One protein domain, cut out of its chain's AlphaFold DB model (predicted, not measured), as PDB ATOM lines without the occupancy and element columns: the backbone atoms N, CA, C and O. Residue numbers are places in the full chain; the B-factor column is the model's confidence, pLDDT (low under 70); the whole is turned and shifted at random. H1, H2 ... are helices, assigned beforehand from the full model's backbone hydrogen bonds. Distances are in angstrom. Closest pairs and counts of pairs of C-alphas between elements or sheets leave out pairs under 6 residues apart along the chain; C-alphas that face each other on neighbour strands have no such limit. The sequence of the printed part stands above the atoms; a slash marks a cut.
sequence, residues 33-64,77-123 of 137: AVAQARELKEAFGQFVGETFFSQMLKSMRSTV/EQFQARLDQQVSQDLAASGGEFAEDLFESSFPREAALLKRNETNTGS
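This is residues 33 to 64 and 77 to 123 of the 137 residues of the protein "Flagellar rod assembly protein/muramidase FlgJ" of Planctomycetes bacterium MalM25 (UniProt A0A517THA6). One long helix, H1, is the spine of a loose rod, and three shorter helices pack on it: H2 on its later part, H3 near its middle, H4 near its start, with residues 118 to 123 of H4 sticking out. The printed part has 79 residues, 75 of them in four named helices that follow along the chain as H1, H2, H3, H4, with no named strand; the class is all helix. The radius of gyration of the C-alphas is 15.8 A; the spans are 54 by 19 by 18 A.

H1, residues 33 to 62, is the hub. With residues 45 to 58 alone it touches H2, residues 77 to 94, opposite ways at a steep tilt of 44 degrees; the closest C-alphas, of Gly 49 and Ala 92, are 4.2 A apart. With 41 to 49 alone it touches H3, residues 96 to 106, at a steep 66 degrees; closest C-alphas Gly 45 and Ala 99, 5.0 A. With 34 to 38 alone it touches H4, residues 108 to 123, at a steep 56 degrees; closest C-alphas Ala 37 and Glu 110, 5.5 A. H2 and H4 are apart. Every O i to N i+4 pair is within hydrogen-bond range in H1, H2 and H3; in H4, 11 of 12.

H1 starts at C-alpha 33 (36.212, -0.638, 37.506) and is 42.8 A long, H2 25.8 A, H3 15.5 A, H4 23.4 A, ending at C-alpha 123 (39.073, 7.900, 55.210).

Residues 65 to 76 are not printed; C-alphas 64 and 77 are 13.3 A apart. Links H2 to H3 and H3 to H4 are tight. Residues 95 to 96 and 120 to 123 have pLDDT under 70.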
ATOM      1  N   ALA A  33      35.496   0.618  37.276       79.69
ATOM      2  CA  ALA A  33      36.212  -0.638  37.506       79.69
ATOM      3  C   ALA A  33      35.838  -1.296  38.847       79.69
ATOM      4  O   ALA A  33      35.797  -2.518  38.949       79.69
ATOM      5  N   VAL A  34      35.537  -0.493  39.869       83.19
ATOM      6  CA  VAL A  34      35.108  -0.983  41.189       83.19
ATOM      7  C   VAL A  34      33.681  -1.507  41.143       83.19
ATOM      8  O   VAL A  34      33.408  -2.557  41.717       83.19
ATOM      9  N   ALA A  35      32.786  -0.820  40.428       84.69
ATOM     10  CA  ALA A  35      31.425  -1.298  40.200       84.69
ATOM     11  C   ALA A  35      31.423  -2.662  39.489       84.69
ATOM     12  O   ALA A  35      30.781  -3.594  39.963       84.69
ATOM     13  N   GLN A  36      32.230  -2.810  38.432       86.62
ATOM     14  CA  GLN A  36      32.394  -4.083  37.721       86.62
ATOM     15  C   GLN A  36      32.973  -5.187  38.616       86.62
ATOM     16  O   GLN A  36      32.521  -6.325  38.556       86.62
ATOM     17  N   ALA A  37      33.950  -4.868  39.470       86.31
ATOM     18  CA  ALA A  37      34.520  -5.845  40.396       86.31
ATOM     19  C   ALA A  37      33.503  -6.321  41.452       86.31
ATOM     20  O   ALA A  37      33.526  -7.492  41.825       86.31
ATOM     21  N   ARG A  38      32.596  -5.444  41.913       88.25
ATOM     22  CA  ARG A  38      31.510  -5.815  42.839       88.25
ATOM     23  C   ARG A  38      30.479  -6.719  42.175       88.25
ATOM     24  O   ARG A  38      30.138  -7.749  42.741       88.25
ATOM     25  N   GLU A  39      30.038  -6.355  40.975       90.00
ATOM     26  CA  GLU A  39      29.099  -7.161  40.190       90.00
ATOM     27  C   GLU A  39      29.686  -8.543  39.873       90.00
ATOM     28  O   GLU A  39      29.022  -9.561  40.046       90.00
ATOM     29  N   LEU A  40      30.968  -8.594  39.494       89.38
ATOM     30  CA  LEU A  40      31.666  -9.850  39.238       89.38
ATOM     31  C   LEU A  40      31.733 -10.732  40.488       89.38
ATOM     32  O   LEU A  40      31.500 -11.934  40.391       89.38
ATOM     33  N   LYS A  41      32.041 -10.145  41.649       88.56
ATOM     34  CA  LYS A  41      32.071 -10.859  42.931       88.56
ATOM     35  C   LYS A  41      30.705 -11.459  43.269       88.56
ATOM     36  O   LYS A  41      30.628 -12.630  43.628       88.56
ATOM     37  N   GLU A  42      29.636 -10.683  43.115       89.06
ATOM     38  CA  GLU A  42      28.271 -11.136  43.390       89.06
ATOM     39  C   GLU A  42      27.833 -12.258  42.437       89.06
ATOM     40  O   GLU A  42      27.397 -13.318  42.887       89.06
ATOM     41  N   ALA A  43      28.032 -12.074  41.129       89.62
ATOM     42  CA  ALA A  43      27.690 -13.077  40.122       89.62
ATOM     43  C   ALA A  43      28.513 -14.366  40.281       89.62
ATOM     44  O   ALA A  43      27.988 -15.471  40.129       89.62
ATOM     45  N   PHE A  44      29.801 -14.240  40.614       89.94
ATOM     46  CA  PHE A  44      30.653 -15.389  40.898       89.94
ATOM     47  C   PHE A  44      30.176 -16.144  42.138       89.94
ATOM     48  O   PHE A  44      30.077 -17.369  42.101       89.94
ATOM     49  N   GLY A  45      29.834 -15.428  43.212       87.31
ATOM     50  CA  GLY A  45      29.339 -16.045  44.437       87.31
ATOM     51  C   GLY A  45      28.027 -16.799  44.232       87.31
ATOM     52  O   GLY A  45      27.917 -17.948  44.659       87.31
ATOM     53  N   GLN A  46      27.081 -16.207  43.497       87.62
ATOM     54  CA  GLN A  46      25.838 -16.879  43.106       87.62
ATOM     55  C   GLN A  46      26.124 -18.137  42.281       87.62
ATOM     56  O   GLN A  46      25.644 -19.217  42.614       87.62
ATOM     57  N   PHE A  47      26.972 -18.033  41.258       89.06
ATOM     58  CA  PHE A  47      27.291 -19.160  40.384       89.06
ATOM     59  C   PHE A  47      27.942 -20.331  41.129       89.06
ATOM     60  O   PHE A  47      27.547 -21.489  40.949       89.06
ATOM     61  N   VAL A  48      28.952 -20.038  41.949       87.69
ATOM     62  CA  VAL A  48      29.674 -21.057  42.710       87.69
ATOM     63  C   VAL A  48      28.759 -21.687  43.747       87.69
ATOM     64  O   VAL A  48      28.729 -22.912  43.833       87.69
ATOM     65  N   GLY A  49      27.985 -20.884  44.479       86.81
ATOM     66  CA  GLY A  49      27.021 -21.385  45.450       86.81
ATOM     67  C   GLY A  49      25.985 -22.298  44.797       86.81
ATOM     68  O   GLY A  49      25.859 -23.460  45.183       86.81
ATOM     69  N   GLU A  50      25.303 -21.820  43.755       88.38
ATOM     70  CA  GLU A  50      24.267 -22.590  43.061       88.38
ATOM     71  C   GLU A  50      24.816 -23.900  42.494       88.38
ATOM     72  O   GLU A  50      24.228 -24.964  42.698       88.38
ATOM     73  N   THR A  51      25.966 -23.852  41.818       87.50
ATOM     74  CA  THR A  51      26.561 -25.038  41.187       87.50
ATOM     75  C   THR A  51      27.045 -26.039  42.231       87.50
ATOM     76  O   THR A  51      26.793 -27.237  42.104       87.50
ATOM     77  N   PHE A  52      27.733 -25.565  43.271       88.50
ATOM     78  CA  PHE A  52      28.268 -26.420  44.324       88.50
ATOM     79  C   PHE A  52      27.148 -27.134  45.081       88.50
ATOM     80  O   PHE A  52      27.156 -28.365  45.181       88.50
ATOM     81  N   PHE A  53      26.151 -26.382  45.551       87.94
ATOM     82  CA  PHE A  53      25.039 -26.952  46.301       87.94
ATOM     83  C   PHE A  53      24.160 -27.851  45.429       87.94
ATOM     84  O   PHE A  53      23.760 -28.918  45.896       87.94
ATOM     85  N   SER A  54      23.976 -27.530  44.145       88.69
ATOM     86  CA  SER A  54      23.234 -28.402  43.222       88.69
ATOM     87  C   SER A  54      23.910 -29.762  43.075       88.69
ATOM     88  O   SER A  54      23.250 -30.801  43.120       88.69
ATOM     89  N   GLN A  55      25.238 -29.782  42.926       89.75
ATOM     90  CA  GLN A  55      25.978 -31.038  42.784       89.75
ATOM     91  C   GLN A  55      26.035 -31.828  44.091       89.75
ATOM     92  O   GLN A  55      25.943 -33.056  44.065       89.75
ATOM     93  N   MET A  56      26.125 -31.140  45.229       90.12
ATOM     94  CA  MET A  56      26.026 -31.763  46.545       90.12
ATOM     95  C   MET A  56      24.665 -32.447  46.732       90.12
ATOM     96  O   MET A  56      24.619 -33.637  47.042       90.12
ATOM     97  N   LEU A  57      23.559 -31.737  46.481       89.81
ATOM     98  CA  LEU A  57      22.199 -32.277  46.603       89.81
ATOM     99  C   LEU A  57      21.966 -33.450  45.650       89.81
ATOM    100  O   LEU A  57      21.465 -34.501  46.060       89.81
ATOM    101  N   LYS A  58      22.420 -33.320  44.400       89.44
ATOM    102  CA  LYS A  58      22.359 -34.397  43.412       89.44
ATOM    103  C   LYS A  58      23.130 -35.637  43.865       89.44
ATOM    104  O   LYS A  58      22.624 -36.753  43.747       89.44
ATOM    105  N   SER A  59      24.337 -35.453  44.404       89.94
ATOM    106  CA  SER A  59      25.140 -36.550  44.946       89.94
ATOM    107  C   SER A  59      24.432 -37.227  46.118       89.94
ATOM    108  O   SER A  59      24.284 -38.448  46.099       89.94
ATOM    109  N   MET A  60      23.899 -36.460  47.073       89.38
ATOM    110  CA  MET A  60      23.138 -37.002  48.203       89.38
ATOM    111  C   MET A  60      21.938 -37.827  47.733       89.38
ATOM    112  O   MET A  60      21.742 -38.946  48.204       89.38
ATOM    113  N   ARG A  61      21.171 -37.334  46.756       83.75
ATOM    114  CA  ARG A  61      20.010 -38.060  46.230       83.75
ATOM    115  C   ARG A  61      20.399 -39.332  45.482       83.75
ATOM    116  O   ARG A  61      19.725 -40.340  45.638       83.75
ATOM    117  N   SER A  62      21.515 -39.325  44.753       85.06
ATOM    118  CA  SER A  62      22.014 -40.524  44.060       85.06
ATOM    119  C   SER A  62      22.372 -41.680  45.002       85.06
ATOM    120  O   SER A  62      22.413 -42.829  44.572       85.06
ATOM    121  N   THR A  63      22.608 -41.399  46.291       86.06
ATOM    122  CA  THR A  63      22.835 -42.446  47.303       86.06
ATOM    123  C   THR A  63      21.548 -43.127  47.777       86.06
ATOM    124  O   THR A  63      21.608 -44.210  48.360       86.06
ATOM    125  N   VAL A  64      20.382 -42.527  47.519       80.81
ATOM    126  CA  VAL A  64      19.075 -43.105  47.836       80.81
ATOM    127  C   VAL A  64      18.601 -43.882  46.608       80.81
ATOM    128  O   VAL A  64      18.259 -43.290  45.590       80.81
ATOM    129  N   GLU A  77      11.657 -36.839  38.496       87.12
ATOM    130  CA  GLU A  77      13.007 -36.388  38.113       87.12
ATOM    131  C   GLU A  77      13.057 -34.882  37.810       87.12
ATOM    132  O   GLU A  77      13.934 -34.160  38.289       87.12
ATOM    133  N   GLN A  78      12.089 -34.380  37.038       89.75
ATOM    134  CA  GLN A  78      12.015 -32.956  36.713       89.75
ATOM    135  C   GLN A  78      11.678 -32.105  37.937       89.75
ATOM    136  O   GLN A  78      12.259 -31.033  38.113       89.75
ATOM    137  N   PHE A  79      10.762 -32.565  38.792       91.00
ATOM    138  CA  PHE A  79      10.412 -31.849  40.017       91.00
ATOM    139  C   PHE A  79      11.594 -31.789  40.988       91.00
ATOM    140  O   PHE A  79      11.893 -30.724  41.525       91.00
ATOM    141  N   GLN A  80      12.307 -32.901  41.159       89.56
ATOM    142  CA  GLN A  80      13.518 -32.977  41.967       89.56
ATOM    143  C   GLN A  80      14.590 -32.020  41.440       89.56
ATOM    144  O   GLN A  80      15.134 -31.251  42.219       89.56
ATOM    145  N   ALA A  81      14.821 -31.973  40.123       89.75
ATOM    146  CA  ALA A  81      15.775 -31.035  39.533       89.75
ATOM    147  C   ALA A  81      15.415 -29.563  39.813       89.75
ATOM    148  O   ALA A  81      16.293 -28.749  40.094       89.75
ATOM    149  N   ARG A  82      14.124 -29.209  39.762       92.00
ATOM    150  CA  ARG A  82      13.656 -27.850  40.081       92.00
ATOM    151  C   ARG A  82      13.761 -27.528  41.567       92.00
ATOM    152  O   ARG A  82      14.138 -26.413  41.915       92.00
ATOM    153  N   LEU A  83      13.442 -28.492  42.424       92.62
ATOM    154  CA  LEU A  83      13.574 -28.340  43.866       92.62
ATOM    155  C   LEU A  83      15.041 -28.153  44.258       92.62
ATOM    156  O   LEU A  83      15.356 -27.228  44.999       92.62
ATOM    157  N   ASP A  84      15.932 -28.981  43.716       91.12
ATOM    158  CA  ASP A  84      17.365 -28.903  43.985       91.12
ATOM    159  C   ASP A  84      17.931 -27.550  43.511       91.12
ATOM    160  O   ASP A  84      18.729 -26.942  44.224       91.12
ATOM    161  N   GLN A  85      17.461 -27.021  42.372       90.56
ATOM    162  CA  GLN A  85      17.812 -25.674  41.908       90.56
ATOM    163  C   GLN A  85      17.369 -24.586  42.904       90.56
ATOM    164  O   GLN A  85      18.181 -23.746  43.282       90.56
ATOM    165  N   GLN A  86      16.107 -24.606  43.351       92.38
ATOM    166  CA  GLN A  86      15.585 -23.609  44.293       92.38
ATOM    167  C   GLN A  86      16.334 -23.647  45.630       92.38
ATOM    168  O   GLN A  86      16.764 -22.613  46.133       92.38
ATOM    169  N   VAL A  87      16.544 -24.845  46.182       90.75
ATOM    170  CA  VAL A  87      17.267 -25.019  47.449       90.75
ATOM    171  C   VAL A  87      18.711 -24.542  47.314       90.75
ATOM    172  O   VAL A  87      19.232 -23.906  48.225       90.75
ATOM    173  N   SER A  88      19.358 -24.804  46.177       90.00
ATOM    174  CA  SER A  88      20.730 -24.347  45.933       90.00
ATOM    175  C   SER A  88      20.830 -22.827  45.827       90.00
ATOM    176  O   SER A  88      21.808 -22.266  46.309       90.00
ATOM    177  N   GLN A  89      19.825 -22.159  45.253       88.94
ATOM    178  CA  GLN A  89      19.741 -20.694  45.201       88.94
ATOM    179  C   GLN A  89      19.579 -20.088  46.596       88.94
ATOM    180  O   GLN A  89      20.329 -19.186  46.971       88.94
ATOM    181  N   ASP A  90      18.668 -20.637  47.400       88.94
ATOM    182  CA  ASP A  90      18.440 -20.180  48.774       88.94
ATOM    183  C   ASP A  90      19.690 -20.401  49.654       88.94
ATOM    184  O   ASP A  90      20.046 -19.574  50.504       88.94
ATOM    185  N   LEU A  91      20.406 -21.506  49.429       85.44
ATOM    186  CA  LEU A  91      21.626 -21.836  50.162       85.44
ATOM    187  C   LEU A  91      22.827 -20.995  49.696       85.44
ATOM    188  O   LEU A  91      23.618 -20.549  50.522       85.44
ATOM    189  N   ALA A  92      22.931 -20.695  48.400       85.62
ATOM    190  CA  ALA A  92      23.927 -19.768  47.858       85.62
ATOM    191  C   ALA A  92      23.743 -18.346  48.404       85.62
ATOM    192  O   ALA A  92      24.722 -17.690  48.752       85.62
ATOM    193  N   ALA A  93      22.494 -17.897  48.555       84.06
ATOM    194  CA  ALA A  93      22.178 -16.596  49.137       84.06
ATOM    195  C   ALA A  93      22.578 -16.483  50.623       84.06
ATOM    196  O   ALA A  93      22.816 -15.379  51.110       84.06
ATOM    197  N   SER A  94      22.663 -17.606  51.348       78.50
ATOM    198  CA  SER A  94      23.025 -17.639  52.775       78.50
ATOM    199  C   SER A  94      24.482 -18.045  53.056       78.50
ATOM    200  O   SER A  94      25.012 -17.697  54.108       78.50
ATOM    201  N   GLY A  95      25.154 -18.741  52.131       67.19
ATOM    202  CA  GLY A  95      26.480 -19.355  52.311       67.19
ATOM    203  C   GLY A  95      27.682 -18.547  51.801       67.19
ATOM    204  O   GLY A  95      28.633 -19.135  51.288       67.19
ATOM    205  N   GLY A  96      27.650 -17.216  51.911       68.38
ATOM    206  CA  GLY A  96      28.577 -16.315  51.208       68.38
ATOM    207  C   GLY A  96      30.077 -16.446  51.526       68.38
ATOM    208  O   GLY A  96      30.890 -16.106  50.671       68.38
ATOM    209  N   GLU A  97      30.481 -16.952  52.698       78.69
ATOM    210  CA  GLU A  97      31.907 -16.959  53.092       78.69
ATOM    211  C   GLU A  97      32.787 -17.864  52.217       78.69
ATOM    212  O   GLU A  97      33.882 -17.470  51.831       78.69
ATOM    213  N   PHE A  98      32.310 -19.050  51.831       82.12
ATOM    214  CA  PHE A  98      33.103 -19.958  50.990       82.12
ATOM    215  C   PHE A  98      33.328 -19.399  49.575       82.12
ATOM    216  O   PHE A  98      34.384 -19.594  48.970       82.12
ATOM    217  N   ALA A  99      32.329 -18.691  49.045       84.19
ATOM    218  CA  ALA A  99      32.434 -18.033  47.751       84.19
ATOM    219  C   ALA A  99      33.461 -16.891  47.765       84.19
ATOM    220  O   ALA A  99      34.128 -16.670  46.752       84.19
ATOM    221  N   GLU A 100      33.614 -16.207  48.902       84.62
ATOM    222  CA  GLU A 100      34.587 -15.129  49.070       84.62
ATOM    223  C   GLU A 100      36.022 -15.641  48.942       84.62
ATOM    224  O   GLU A 100      36.783 -15.138  48.116       84.62
ATOM    225  N   ASP A 101      36.376 -16.691  49.687       86.50
ATOM    226  CA  ASP A 101      37.723 -17.276  49.654       86.50
ATOM    227  C   ASP A 101      38.097 -17.751  48.239       86.50
ATOM    228  O   ASP A 101      39.211 -17.537  47.743       86.50
ATOM    229  N   LEU A 102      37.137 -18.365  47.542       87.44
ATOM    230  CA  LEU A 102      37.320 -18.779  46.155       87.44
ATOM    231  C   LEU A 102      37.472 -17.587  45.208       87.44
ATOM    232  O   LEU A 102      38.309 -17.644  44.298       87.44
ATOM    233  N   PHE A 103      36.710 -16.515  45.417       88.94
ATOM    234  CA  PHE A 103      36.823 -15.293  44.631       88.94
ATOM    235  C   PHE A 103      38.204 -14.654  44.803       88.94
ATOM    236  O   PHE A 103      38.841 -14.315  43.806       88.94
ATOM    237  N   GLU A 104      38.717 -14.570  46.032       88.62
ATOM    238  CA  GLU A 104      40.052 -14.031  46.304       88.62
ATOM    239  C   GLU A 104      41.158 -14.834  45.609       88.62
ATOM    240  O   GLU A 104      42.094 -14.253  45.052       88.62
ATOM    241  N   SER A 105      41.034 -16.165  45.592       88.38
ATOM    242  CA  SER A 105      41.996 -17.041  44.912       88.38
ATOM    243  C   SER A 105      41.925 -16.956  43.379       88.38
ATOM    244  O   SER A 105      42.960 -17.021  42.712       88.38
ATOM    245  N   SER A 106      40.725 -16.781  42.813       86.69
ATOM    246  CA  SER A 106      40.491 -16.793  41.359       86.69
ATOM    247  C   SER A 106      40.715 -15.424  40.710       86.69
ATOM    248  O   SER A 106      41.225 -15.342  39.591       86.69
ATOM    249  N   PHE A 107      40.371 -14.347  41.422       90.25
ATOM    250  CA  PHE A 107      40.384 -12.962  40.942       90.25
ATOM    251  C   PHE A 107      41.199 -12.039  41.868       90.25
ATOM    252  O   PHE A 107      40.676 -11.076  42.441       90.25
ATOM    253  N   PRO A 108      42.516 -12.277  42.022       87.75
ATOM    254  CA  PRO A 108      43.338 -11.535  42.978       87.75
ATOM    255  C   PRO A 108      43.471 -10.042  42.637       87.75
ATOM    256  O   PRO A 108      43.695  -9.222  43.529       87.75
ATOM    257  N   ARG A 109      43.346  -9.651  41.358       87.19
ATOM    258  CA  ARG A 109      43.461  -8.238  40.953       87.19
ATOM    259  C   ARG A 109      42.212  -7.461  41.340       87.19
ATOM    260  O   ARG A 109      42.313  -6.364  41.876       87.19
ATOM    261  N   GLU A 110      41.054  -8.038  41.075       85.44
ATOM    262  CA  GLU A 110      39.735  -7.477  41.322       85.44
ATOM    263  C   GLU A 110      39.467  -7.418  42.830       85.44
ATOM    264  O   GLU A 110      39.059  -6.373  43.337       85.44
ATOM    265  N   ALA A 111      39.838  -8.468  43.572       83.06
ATOM    266  CA  ALA A 111      39.813  -8.472  45.033       83.06
ATOM    267  C   ALA A 111      40.706  -7.367  45.629       83.06
ATOM    268  O   ALA A 111      40.288  -6.632  46.525       83.06
ATOM    269  N   ALA A 112      41.917  -7.170  45.093       85.62
ATOM    270  CA  ALA A 112      42.797  -6.086  45.532       85.62
ATOM    271  C   ALA A 112      42.228  -4.687  45.223       85.62
ATOM    272  O   ALA A 112      42.444  -3.752  46.000       85.62
ATOM    273  N   LEU A 113      41.497  -4.525  44.112       84.44
ATOM    274  CA  LEU A 113      40.801  -3.276  43.785       84.44
ATOM    275  C   LEU A 113      39.663  -2.991  44.773       84.44
ATOM    276  O   LEU A 113      39.538  -1.850  45.219       84.44
ATOM    277  N   LEU A 114      38.878  -4.002  45.149       85.12
ATOM    278  CA  LEU A 114      37.805  -3.870  46.138       85.12
ATOM    279  C   LEU A 114      38.357  -3.497  47.520       85.12
ATOM    280  O   LEU A 114      37.992  -2.442  48.042       85.12
ATOM    281  N   LYS A 115      39.338  -4.255  48.034       85.69
ATOM    282  CA  LYS A 115      40.000  -3.980  49.326       85.69
ATOM    283  C   LYS A 115      40.602  -2.571  49.373       85.69
ATOM    284  O   LYS A 115      40.453  -1.842  50.352       85.69
ATOM    285  N   ARG A 116      41.250  -2.132  48.284       82.69
ATOM    286  CA  ARG A 116      41.814  -0.774  48.190       82.69
ATOM    287  C   ARG A 116      40.735   0.304  48.271       82.69
ATOM    288  O   ARG A 116      40.949   1.313  48.936       82.69
ATOM    289  N   ASN A 117      39.589   0.117  47.623       81.62
ATOM    290  CA  ASN A 117      38.509   1.103  47.677       81.62
ATOM    291  C   ASN A 117      37.828   1.141  49.046       81.62
ATOM    292  O   ASN A 117      37.546   2.231  49.535       81.62
ATOM    293  N   GLU A 118      37.648   0.001  49.709       76.62
ATOM    294  CA  GLU A 118      37.124  -0.057  51.080       76.62
ATOM    295  C   GLU A 118      38.007   0.737  52.055       76.62
ATOM    296  O   GLU A 118      37.506   1.602  52.774       76.62
ATOM    297  N   THR A 119      39.335   0.560  51.993       71.94
ATOM    298  CA  THR A 119      40.271   1.353  52.819       71.94
ATOM    299  C   THR A 119      40.219   2.853  52.518       71.94
ATOM    300  O   THR A 119      40.333   3.667  53.431       71.94
ATOM    301  N   ASN A 120      40.000   3.233  51.256       68.31
ATOM    302  CA  ASN A 120      39.942   4.631  50.832       68.31
ATOM    303  C   ASN A 120      38.606   5.300  51.210       68.31
ATOM    304  O   ASN A 120      38.561   6.512  51.409       68.31
ATOM    305  N   THR A 121      37.525   4.523  51.343       58.91
ATOM    306  CA  THR A 121      36.196   5.021  51.742       58.91
ATOM    307  C   THR A 121      36.132   5.289  53.250       58.91
ATOM    308  O   THR A 121      35.552   6.291  53.660       58.91
ATOM    309  N   GLY A 122      36.813   4.484  54.079       54.56
ATOM    310  CA  GLY A 122      36.914   4.716  55.531       54.56
ATOM    311  C   GLY A 122      37.609   6.035  55.910       54.56
ATOM    312  O   GLY A 122      37.288   6.648  56.925       54.56
ATOM    313  N   SER A 123      38.497   6.553  55.056       52.03
ATOM    314  CA  SER A 123      39.073   7.900  55.210       52.03
ATOM    315  C   SER A 123      38.085   9.046  54.931       52.03
ATOM    316  O   SER A 123      38.340  10.180  55.337       52.03
TER     317      SER A 123